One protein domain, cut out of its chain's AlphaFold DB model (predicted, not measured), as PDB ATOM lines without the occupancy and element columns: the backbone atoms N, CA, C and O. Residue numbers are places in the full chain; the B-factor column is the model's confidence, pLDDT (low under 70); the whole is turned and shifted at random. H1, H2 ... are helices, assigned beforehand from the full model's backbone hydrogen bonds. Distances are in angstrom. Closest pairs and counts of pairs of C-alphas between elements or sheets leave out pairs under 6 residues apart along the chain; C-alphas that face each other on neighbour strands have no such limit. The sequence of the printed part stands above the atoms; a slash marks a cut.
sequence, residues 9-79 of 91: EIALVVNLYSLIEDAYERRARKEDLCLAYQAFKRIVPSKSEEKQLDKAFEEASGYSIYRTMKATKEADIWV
ATOM      1  N   GLU A   9     -77.687 -15.086  68.730       93.38
ATOM      2  CA  GLU A   9     -76.444 -15.846  68.865       93.38
ATOM      3  C   GLU A   9     -75.895 -15.789  70.292       93.38
ATOM      4  O   GLU A   9     -75.498 -16.816  70.843       93.38
ATOM      5  N   ILE A  10     -75.947 -14.619  70.935       93.44
ATOM      6  CA  ILE A  10     -75.579 -14.480  72.350       93.44
ATOM      7  C   ILE A  10     -76.462 -15.388  73.216       93.44
ATOM      8  O   ILE A  10     -75.940 -16.105  74.071       93.44
ATOM      9  N   ALA A  11     -77.777 -15.414  72.975       94.69
ATOM     10  CA  ALA A  11     -78.694 -16.279  73.714       94.69
ATOM     11  C   ALA A  11     -78.347 -17.771  73.552       94.69
ATOM     12  O   ALA A  11     -78.390 -18.521  74.528       94.69
ATOM     13  N   LEU A  12     -77.936 -18.202  72.354       95.25
ATOM     14  CA  LEU A  12     -77.505 -19.582  72.099       95.25
ATOM     15  C   LEU A  12     -76.215 -19.948  72.848       95.25
ATOM     16  O   LEU A  12     -76.113 -21.050  73.388       95.25
ATOM     17  N   VAL A  13     -75.245 -19.032  72.912       94.81
ATOM     18  CA  VAL A  13     -73.996 -19.241  73.663       94.81
ATOM     19  C   VAL A  13     -74.276 -19.319  75.166       94.81
ATOM     20  O   VAL A  13     -73.793 -20.233  75.831       94.81
ATOM     21  N   VAL A  14     -75.101 -18.409  75.694       95.00
ATOM     22  CA  VAL A  14     -75.507 -18.415  77.108       95.00
ATOM     23  C   VAL A  14     -76.255 -19.703  77.456       95.00
ATOM     24  O   VAL A  14     -75.963 -20.311  78.481       95.00
ATOM     25  N   ASN A  15     -77.146 -20.174  76.581       97.44
ATOM     26  CA  ASN A  15     -77.862 -21.433  76.786       97.44
ATOM     27  C   ASN A  15     -76.908 -22.635  76.926       97.44
ATOM     28  O   ASN A  15     -77.121 -23.492  77.783       97.44
ATOM     29  N   LEU A  16     -75.833 -22.695  76.130       97.81
ATOM     30  CA  LEU A  16     -74.813 -23.734  76.302       97.81
ATOM     31  C   LEU A  16     -74.148 -23.643  77.683       97.81
ATOM     32  O   LEU A  16     -73.968 -24.670  78.332       97.81
ATOM     33  N   TYR A  17     -73.788 -22.439  78.136       96.88
ATOM     34  CA  TYR A  17     -73.153 -22.247  79.443       96.88
ATOM     35  C   TYR A  17     -74.062 -22.685  80.590       96.88
ATOM     36  O   TYR A  17     -73.619 -23.459  81.435       96.88
ATOM     37  N   SER A  18     -75.341 -22.308  80.563       97.00
ATOM     38  CA  SER A  18     -76.312 -22.737  81.577       97.00
ATOM     39  C   SER A  18     -76.493 -24.258  81.616       97.00
ATOM     40  O   SER A  18     -76.574 -24.846  82.689       97.00
ATOM     41  N   LEU A  19     -76.494 -24.936  80.461       97.94
ATOM     42  CA  LEU A  19     -76.561 -26.404  80.424       97.94
ATOM     43  C   LEU A  19     -75.293 -27.074  80.969       97.94
ATOM     44  O   LEU A  19     -75.358 -28.179  81.511       97.94
ATOM     45  N   ILE A  20     -74.136 -26.429  80.822       96.94
ATOM     46  CA  ILE A  20     -72.892 -26.911  81.424       96.94
ATOM     47  C   ILE A  20     -72.941 -26.738  82.940       96.94
ATOM     48  O   ILE A  20     -72.629 -27.693  83.645       96.94
ATOM     49  N   GLU A  21     -73.370 -25.581  83.441       95.50
ATOM     50  CA  GLU A  21     -73.591 -25.345  84.877       95.50
ATOM     51  C   GLU A  21     -74.529 -26.410  85.463       95.50
ATOM     52  O   GLU A  21     -74.167 -27.100  86.418       95.50
ATOM     53  N   ASP A  22     -75.659 -26.666  84.800       96.38
ATOM     54  CA  ASP A  22     -76.595 -27.734  85.159       96.38
ATOM     55  C   ASP A  22     -75.933 -29.118  85.229       96.38
ATOM     56  O   ASP A  22     -76.264 -29.926  86.103       96.38
ATOM     57  N   ALA A  23     -75.005 -29.420  84.316       96.62
ATOM     58  CA  ALA A  23     -74.287 -30.688  84.314       96.62
ATOM     59  C   ALA A  23     -73.391 -30.850  85.554       96.62
ATOM     60  O   ALA A  23     -73.239 -31.976  86.027       96.62
ATOM     61  N   TYR A  24     -72.825 -29.764  86.087       94.81
ATOM     62  CA  TYR A  24     -72.001 -29.775  87.302       94.81
ATOM     63  C   TYR A  24     -72.830 -29.728  88.588       94.81
ATOM     64  O   TYR A  24     -72.553 -30.478  89.521       94.81
ATOM     65  N   GLU A  25     -73.862 -28.890  88.646       92.69
ATOM     66  CA  GLU A  25     -74.635 -28.664  89.874       92.69
ATOM     67  C   GLU A  25     -75.679 -29.755  90.128       92.69
ATOM     68  O   GLU A  25     -76.052 -30.044  91.268       92.69
ATOM     69  N   ARG A  26     -76.165 -30.388  89.059       93.06
ATOM     70  CA  ARG A  26     -77.225 -31.392  89.138       93.06
ATOM     71  C   ARG A  26     -77.003 -32.533  88.151       93.06
ATOM     72  O   ARG A  26     -76.479 -33.582  88.527       93.06
ATOM     73  N   ARG A  27     -77.489 -32.360  86.927       93.81
ATOM     74  CA  ARG A  27     -77.333 -33.206  85.741       93.81
ATOM     75  C   ARG A  27     -78.004 -32.493  84.568       93.81
ATOM     76  O   ARG A  27     -79.065 -31.896  84.744       93.81
ATOM     77  N   ALA A  28     -77.461 -32.659  83.373       97.12
ATOM     78  CA  ALA A  28     -78.061 -32.180  82.130       97.12
ATOM     79  C   ALA A  28     -78.343 -33.358  81.189       97.12
ATOM     80  O   ALA A  28     -77.673 -34.395  81.260       97.12
ATOM     81  N   ARG A  29     -79.347 -33.239  80.313       97.62
ATOM     82  CA  ARG A  29     -79.572 -34.263  79.283       97.62
ATOM     83  C   ARG A  29     -78.466 -34.178  78.241       97.62
ATOM     84  O   ARG A  29     -78.108 -33.097  77.778       97.62
ATOM     85  N   LYS A  30     -77.965 -35.341  77.830       97.44
ATOM     86  CA  LYS A  30     -76.982 -35.468  76.751       97.44
ATOM     87  C   LYS A  30     -77.486 -34.826  75.460       97.44
ATOM     88  O   LYS A  30     -76.710 -34.166  74.778       97.44
ATOM     89  N   GLU A  31     -78.759 -35.023  75.138       97.50
ATOM     90  CA  GLU A  31     -79.392 -34.491  73.927       97.50
ATOM     91  C   GLU A  31     -79.379 -32.960  73.922       97.50
ATOM     92  O   GLU A  31     -78.893 -32.364  72.962       97.50
ATOM     93  N   ASP A  32     -79.798 -32.335  75.024       97.88
ATOM     94  CA  ASP A  32     -79.832 -30.875  75.166       97.88
ATOM     95  C   ASP A  32     -78.421 -30.274  75.066       97.88
ATOM     96  O   ASP A  32     -78.202 -29.321  74.317       97.88
ATOM     97  N   LEU A  33     -77.435 -30.888  75.736       97.88
ATOM     98  CA  LEU A  33     -76.022 -30.503  75.621       97.88
ATOM     99  C   LEU A  33     -75.509 -30.623  74.180       97.88
ATOM    100  O   LEU A  33     -74.826 -29.726  73.686       97.88
ATOM    101  N   CYS A  34     -75.835 -31.715  73.485       97.50
ATOM    102  CA  CYS A  34     -75.425 -31.919  72.097       97.50
ATOM    103  C   CYS A  34     -76.042 -30.876  71.160       97.50
ATOM    104  O   CYS A  34     -75.333 -30.332  70.315       97.50
ATOM    105  N   LEU A  35     -77.335 -30.583  71.310       97.94
ATOM    106  CA  LEU A  35     -78.038 -29.597  70.490       97.94
ATOM    107  C   LEU A  35     -77.504 -28.183  70.733       97.94
ATOM    108  O   LEU A  35     -77.186 -27.473  69.776       97.94
ATOM    109  N   ALA A  36     -77.327 -27.797  71.999       97.88
ATOM    110  CA  ALA A  36     -76.763 -26.501  72.356       97.88
ATOM    111  C   ALA A  36     -75.320 -26.354  71.855       97.88
ATOM    112  O   ALA A  36     -74.966 -25.322  71.286       97.88
ATOM    113  N   TYR A  37     -74.500 -27.404  71.972       97.62
ATOM    114  CA  TYR A  37     -73.131 -27.381  71.462       97.62
ATOM    115  C   TYR A  37     -73.081 -27.294  69.931       97.62
ATOM    116  O   TYR A  37     -72.255 -26.569  69.385       97.62
ATOM    117  N   GLN A  38     -73.981 -27.968  69.211       97.00
ATOM    118  CA  GLN A  38     -74.081 -27.824  67.755       97.00
ATOM    119  C   GLN A  38     -74.459 -26.398  67.342       97.00
ATOM    120  O   GLN A  38     -73.862 -25.863  66.406       97.00
ATOM    121  N   ALA A  39     -75.413 -25.772  68.036       96.38
ATOM    122  CA  ALA A  39     -75.779 -24.377  67.798       96.38
ATOM    123  C   ALA A  39     -74.596 -23.438  68.078       96.38
ATOM    124  O   ALA A  39     -74.237 -22.629  67.225       96.38
ATOM    125  N   PHE A  40     -73.912 -23.631  69.207       96.06
ATOM    126  CA  PHE A  40     -72.687 -22.915  69.547       96.06
ATOM    127  C   PHE A  40     -71.610 -23.056  68.464       96.06
ATOM    128  O   PHE A  40     -71.020 -22.064  68.053       96.06
ATOM    129  N   LYS A  41     -71.382 -24.263  67.927       95.31
ATOM    130  CA  LYS A  41     -70.388 -24.502  66.866       95.31
ATOM    131  C   LYS A  41     -70.728 -23.848  65.526       95.31
ATOM    132  O   LYS A  41     -69.812 -23.645  64.733       95.31
ATOM    133  N   ARG A  42     -71.999 -23.523  65.260       95.25
ATOM    134  CA  ARG A  42     -72.386 -22.734  64.075       95.25
ATOM    135  C   ARG A  42     -71.943 -21.278  64.203       95.25
ATOM    136  O   ARG A  42     -71.515 -20.704  63.212       95.25
ATOM    137  N   ILE A  43     -72.006 -20.733  65.416       93.75
ATOM    138  CA  ILE A  43     -71.592 -19.361  65.744       93.75
ATOM    139  C   ILE A  43     -70.068 -19.286  65.888       93.75
ATOM    140  O   ILE A  43     -69.429 -18.363  65.398       93.75
ATOM    141  N   VAL A  44     -69.477 -20.305  66.520       93.75
ATOM    142  CA  VAL A  44     -68.045 -20.413  66.819       93.75
ATOM    143  C   VAL A  44     -67.442 -21.616  66.077       93.75
ATOM    144  O   VAL A  44     -67.123 -22.654  66.682       93.75
ATOM    145  N   PRO A  45     -67.266 -21.531  64.743       92.81
ATOM    146  CA  PRO A  45     -66.678 -22.622  63.971       92.81
ATOM    147  C   PRO A  45     -65.195 -22.813  64.320       92.81
ATOM    148  O   PRO A  45     -64.701 -23.945  64.362       92.81
ATOM    149  N   SER A  46     -64.495 -21.722  64.643       95.00
ATOM    150  CA  SER A  46     -63.066 -21.722  64.944       95.00
ATOM    151  C   SER A  46     -62.741 -22.455  66.248       95.00
ATOM    152  O   SER A  46     -63.243 -22.136  67.324       95.00
ATOM    153  N   LYS A  47     -61.819 -23.422  66.169       92.56
ATOM    154  CA  LYS A  47     -61.334 -24.173  67.338       92.56
ATOM    155  C   LYS A  47     -60.521 -23.302  68.303       92.56
ATOM    156  O   LYS A  47     -60.508 -23.569  69.503       92.56
ATOM    157  N   SER A  48     -59.799 -22.302  67.795       94.38
ATOM    158  CA  SER A  48     -59.015 -21.403  68.650       94.38
ATOM    159  C   SER A  48     -59.923 -20.490  69.467       94.38
ATOM    160  O   SER A  48     -59.670 -20.310  70.654       94.38
ATOM    161  N   GLU A  49     -60.995 -19.986  68.859       93.62
ATOM    162  CA  GLU A  49     -62.000 -19.156  69.524       93.62
ATOM    163  C   GLU A  49     -62.780 -19.958  70.568       93.62
ATOM    164  O   GLU A  49     -62.859 -19.547  71.720       93.62
ATOM    165  N   GLU A  50     -63.234 -21.166  70.222       95.00
ATOM    166  CA  GLU A  50     -63.855 -22.084  71.184       95.00
ATOM    167  C   GLU A  50     -62.957 -22.322  72.405       95.00
ATOM    168  O   GLU A  50     -63.420 -22.259  73.540       95.00
ATOM    169  N   LYS A  51     -61.652 -22.540  72.193       95.00
ATOM    170  CA  LYS A  51     -60.696 -22.732  73.291       95.00
ATOM    171  C   LYS A  51     -60.526 -21.474  74.151       95.00
ATOM    172  O   LYS A  51     -60.296 -21.592  75.353       95.00
ATOM    173  N   GLN A  52     -60.587 -20.285  73.555       95.50
ATOM    174  CA  GLN A  52     -60.529 -19.026  74.303       95.50
ATOM    175  C   GLN A  52     -61.783 -18.840  75.160       95.50
ATOM    176  O   GLN A  52     -61.661 -18.476  76.328       95.50
ATOM    177  N   LEU A  53     -62.959 -19.150  74.608       94.62
ATOM    178  CA  LEU A  53     -64.235 -19.090  75.318       94.62
ATOM    179  C   LEU A  53     -64.309 -20.117  76.452       94.62
ATOM    180  O   LEU A  53     -64.627 -19.737  77.572       94.62
ATOM    181  N   ASP A  54     -63.927 -21.375  76.205       95.50
ATOM    182  CA  ASP A  54     -63.849 -22.421  77.239       95.50
ATOM    183  C   ASP A  54     -62.912 -22.008  78.378       95.50
ATOM    184  O   ASP A  54     -63.271 -22.123  79.544       95.50
ATOM    185  N   LYS A  55     -61.738 -21.447  78.055       95.00
ATOM    186  CA  LYS A  55     -60.796 -20.964  79.071       95.00
ATOM    187  C   LYS A  55     -61.374 -19.805  79.890       95.00
ATOM    188  O   LYS A  55     -61.256 -19.825  81.111       95.00
ATOM    189  N   ALA A  56     -61.971 -18.808  79.239       94.25
ATOM    190  CA  ALA A  56     -62.568 -17.665  79.928       94.25
ATOM    191  C   ALA A  56     -63.744 -18.096  80.820       94.25
ATOM    192  O   ALA A  56     -63.864 -17.641  81.955       94.25
ATOM    193  N   PHE A  57     -64.573 -19.018  80.326       93.81
ATOM    194  CA  PHE A  57     -65.673 -19.604  81.083       93.81
ATOM    195  C   PHE A  57     -65.169 -20.429  82.275       93.81
ATOM    196  O   PHE A  57     -65.673 -20.252  83.381       93.81
ATOM    197  N   GLU A  58     -64.128 -21.253  82.099       93.69
ATOM    198  CA  GLU A  58     -63.510 -22.028  83.186       93.69
ATOM    199  C   GLU A  58     -62.861 -21.127  84.244       93.69
ATOM    200  O   GLU A  58     -62.913 -21.437  85.433       93.69
ATOM    201  N   GLU A  59     -62.261 -20.005  83.847       92.56
ATOM    202  CA  GLU A  59     -61.690 -19.033  84.786       92.56
ATOM    203  C   GLU A  59     -62.762 -18.318  85.619       92.56
ATOM    204  O   GLU A  59     -62.517 -18.040  86.794       92.56
ATOM    205  N   ALA A  60     -63.938 -18.058  85.041       92.50
ATOM    206  CA  ALA A  60     -65.041 -17.375  85.714       92.50
ATOM    207  C   ALA A  60     -65.910 -18.309  86.578       92.50
ATOM    208  O   ALA A  60     -66.282 -17.934  87.687       92.50
ATOM    209  N   SER A  61     -66.227 -19.511  86.082       91.44
ATOM    210  CA  SER A  61     -67.177 -20.447  86.714       91.44
ATOM    211  C   SER A  61     -66.511 -21.645  87.400       91.44
ATOM    212  O   SER A  61     -67.083 -22.244  88.304       91.44
ATOM    213  N   GLY A  62     -65.300 -22.026  86.981       91.50
ATOM    214  CA  GLY A  62     -64.676 -23.299  87.360       91.50
ATOM    215  C   GLY A  62     -65.139 -24.514  86.538       91.50
ATOM    216  O   GLY A  62     -64.622 -25.619  86.753       91.50
ATOM    217  N   TYR A  63     -66.057 -24.327  85.586       94.44
ATOM    218  CA  TYR A  63     -66.621 -25.369  84.725       94.44
ATOM    219  C   TYR A  63     -66.026 -25.328  83.315       94.44
ATOM    220  O   TYR A  63     -65.605 -24.282  82.836       94.44
ATOM    221  N   SER A  64     -65.976 -26.472  82.626       95.06
ATOM    222  CA  SER A  64     -65.404 -26.550  81.273       95.06
ATOM    223  C   SER A  64     -66.401 -27.115  80.266       95.06
ATOM    224  O   SER A  64     -66.945 -28.210  80.451       95.06
ATOM    225  N   ILE A  65     -66.555 -26.399  79.152       95.69
ATOM    226  CA  ILE A  65     -67.280 -26.823  77.952       95.69
ATOM    227  C   ILE A  65     -66.651 -28.108  77.424       95.69
ATOM    228  O   ILE A  65     -67.333 -29.119  77.249       95.69
ATOM    229  N   TYR A  66     -65.329 -28.104  77.227       95.06
ATOM    230  CA  TYR A  66     -64.621 -29.241  76.643       95.06
ATOM    231  C   TYR A  66     -64.781 -30.516  77.479       95.06
ATOM    232  O   TYR A  66     -65.052 -31.588  76.932       95.06
ATOM    233  N   ARG A  67     -64.628 -30.425  78.808       95.31
ATOM    234  CA  ARG A  67     -64.759 -31.602  79.687       95.31
ATOM    235  C   ARG A  67     -66.186 -32.141  79.697       95.31
ATOM    236  O   ARG A  67     -66.360 -33.354  79.599       95.31
ATOM    237  N   THR A  68     -67.180 -31.259  79.738       96.56
ATOM    238  CA  THR A  68     -68.599 -31.643  79.717       96.56
ATOM    239  C   THR A  68     -68.966 -32.329  78.404       96.56
ATOM    240  O   THR A  68     -69.525 -33.424  78.408       96.56
ATOM    241  N   MET A  69     -68.546 -31.768  77.267       96.50
ATOM    242  CA  MET A  69     -68.775 -32.367  75.945       96.50
ATOM    243  C   MET A  69     -67.943 -33.624  75.683       96.50
ATOM    244  O   MET A  69     -68.241 -34.396  74.774       96.50
ATOM    245  N   LYS A  70     -66.877 -33.861  76.450       95.75
ATOM    246  CA  LYS A  70     -66.203 -35.158  76.441       95.75
ATOM    247  C   LYS A  70     -67.043 -36.199  77.183       95.75
ATOM    248  O   LYS A  70     -67.218 -37.294  76.659       95.75
ATOM    249  N   ALA A  71     -67.602 -35.847  78.341       94.44
ATOM    250  CA  ALA A  71     -68.448 -36.738  79.132       94.44
ATOM    251  C   ALA A  71     -69.752 -37.126  78.408       94.44
ATOM    252  O   ALA A  71     -70.202 -38.261  78.538       94.44
ATOM    253  N   THR A  72     -70.316 -36.250  77.564       95.12
ATOM    254  CA  THR A  72     -71.489 -36.598  76.732       95.12
ATOM    255  C   THR A  72     -71.239 -37.795  75.810       95.12
ATOM    256  O   THR A  72     -72.188 -38.497  75.467       95.12
ATOM    257  N   LYS A  73     -69.986 -38.058  75.407       91.69
ATOM    258  CA  LYS A  73     -69.637 -39.193  74.532       91.69
ATOM    259  C   LYS A  73     -69.761 -40.542  75.232       91.69
ATOM    260  O   LYS A  73     -70.027 -41.537  74.568       91.69
ATOM    261  N   GLU A  74     -69.553 -40.559  76.542       92.69
ATOM    262  CA  GLU A  74     -69.587 -41.763  77.379       92.69
ATOM    263  C   GLU A  74     -70.938 -41.914  78.096       92.69
ATOM    264  O   GLU A  74     -71.307 -43.010  78.505       92.69
ATOM    265  N   ALA A  75     -71.702 -40.825  78.220       91.19
ATOM    266  CA  ALA A  75     -73.028 -40.830  78.818       91.19
ATOM    267  C   ALA A  75     -74.094 -41.445  77.897       91.19
ATOM    268  O   ALA A  75     -74.059 -41.279  76.674       91.19
ATOM    269  N   ASP A  76     -75.090 -42.084  78.510       90.88
ATOM    270  CA  ASP A  76     -76.258 -42.630  77.813       90.88
ATOM    271  C   ASP A  76     -77.335 -41.547  77.622       90.88
ATOM    272  O   ASP A  76     -77.522 -41.045  76.515       90.88
ATOM    273  N   ILE A  77     -77.950 -41.085  78.719       95.38
ATOM    274  CA  ILE A  77     -79.035 -40.081  78.699       95.38
ATOM    275  C   ILE A  77     -78.673 -38.822  79.495       95.38
ATOM    276  O   ILE A  77     -78.931 -37.702  79.056       95.38
ATOM    277  N   TRP A  78     -78.065 -38.988  80.670       96.19
ATOM    278  CA  TRP A  78     -77.751 -37.896  81.592       96.19
ATOM    279  C   TRP A  78     -76.248 -37.716  81.729       96.19
ATOM    280  O   TRP A  78     -75.515 -38.686  81.904       96.19
ATOM    281  N   VAL A  79     -75.809 -36.464  81.712       96.38
ATOM    282  CA  VAL A  79     -74.439 -36.066  82.020       96.38
ATOM    283  C   VAL A  79     -74.444 -35.410  83.388       96.38
ATOM    284  O   VAL A  79     -75.151 -34.427  83.607       96.38
TER     285      VAL A  79
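AT A GLANCE: This is residues 9 to 79 of the 91 residues of an uncharacterized protein of Atopobacter sp. AH10 (UniProt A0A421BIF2). A hairpin of two helices, H1 and H2, is partly covered on one side by short H4, with H3 about perpendicular to H4. The tail folds back, and residues 78 to 79 pair antiparallel with 28 to 29. The printed part has 71 residues, all helix by class, with H1, H2, H3, H4 in order; it is compact, radius of gyration of the C-alphas 11.1 A, spanning 28 by 24 by 21 A.

IN THESE COORDINATES: Find C-alpha 9 at (-76.444, -15.846, 68.865); H1 runs 24.7 A to residue 25. H2 is residues 30 to 43, 20.2 A; H3, 47 to 61, 20.6 A; H4, 65 to 71, 10.1 A, ending at (-68.448, -36.738, 79.132).

HOW THE PARTS SIT: Look at Leu 16 and Ala 36, closest C-alphas of H1 and H2, 5.2 A apart. H4 touches H1 at residues 17 to 23 alone; C-alphas 20 and 65 are closest, 6.6 A. H3 is near H1. Every O i to N i+4 pair in H1, H2, H3 and H4 is within hydrogen-bond range.

THE WHOLE: The printed part has no cut, its three links are tight, and no printed residue is under 70 in pLDDT.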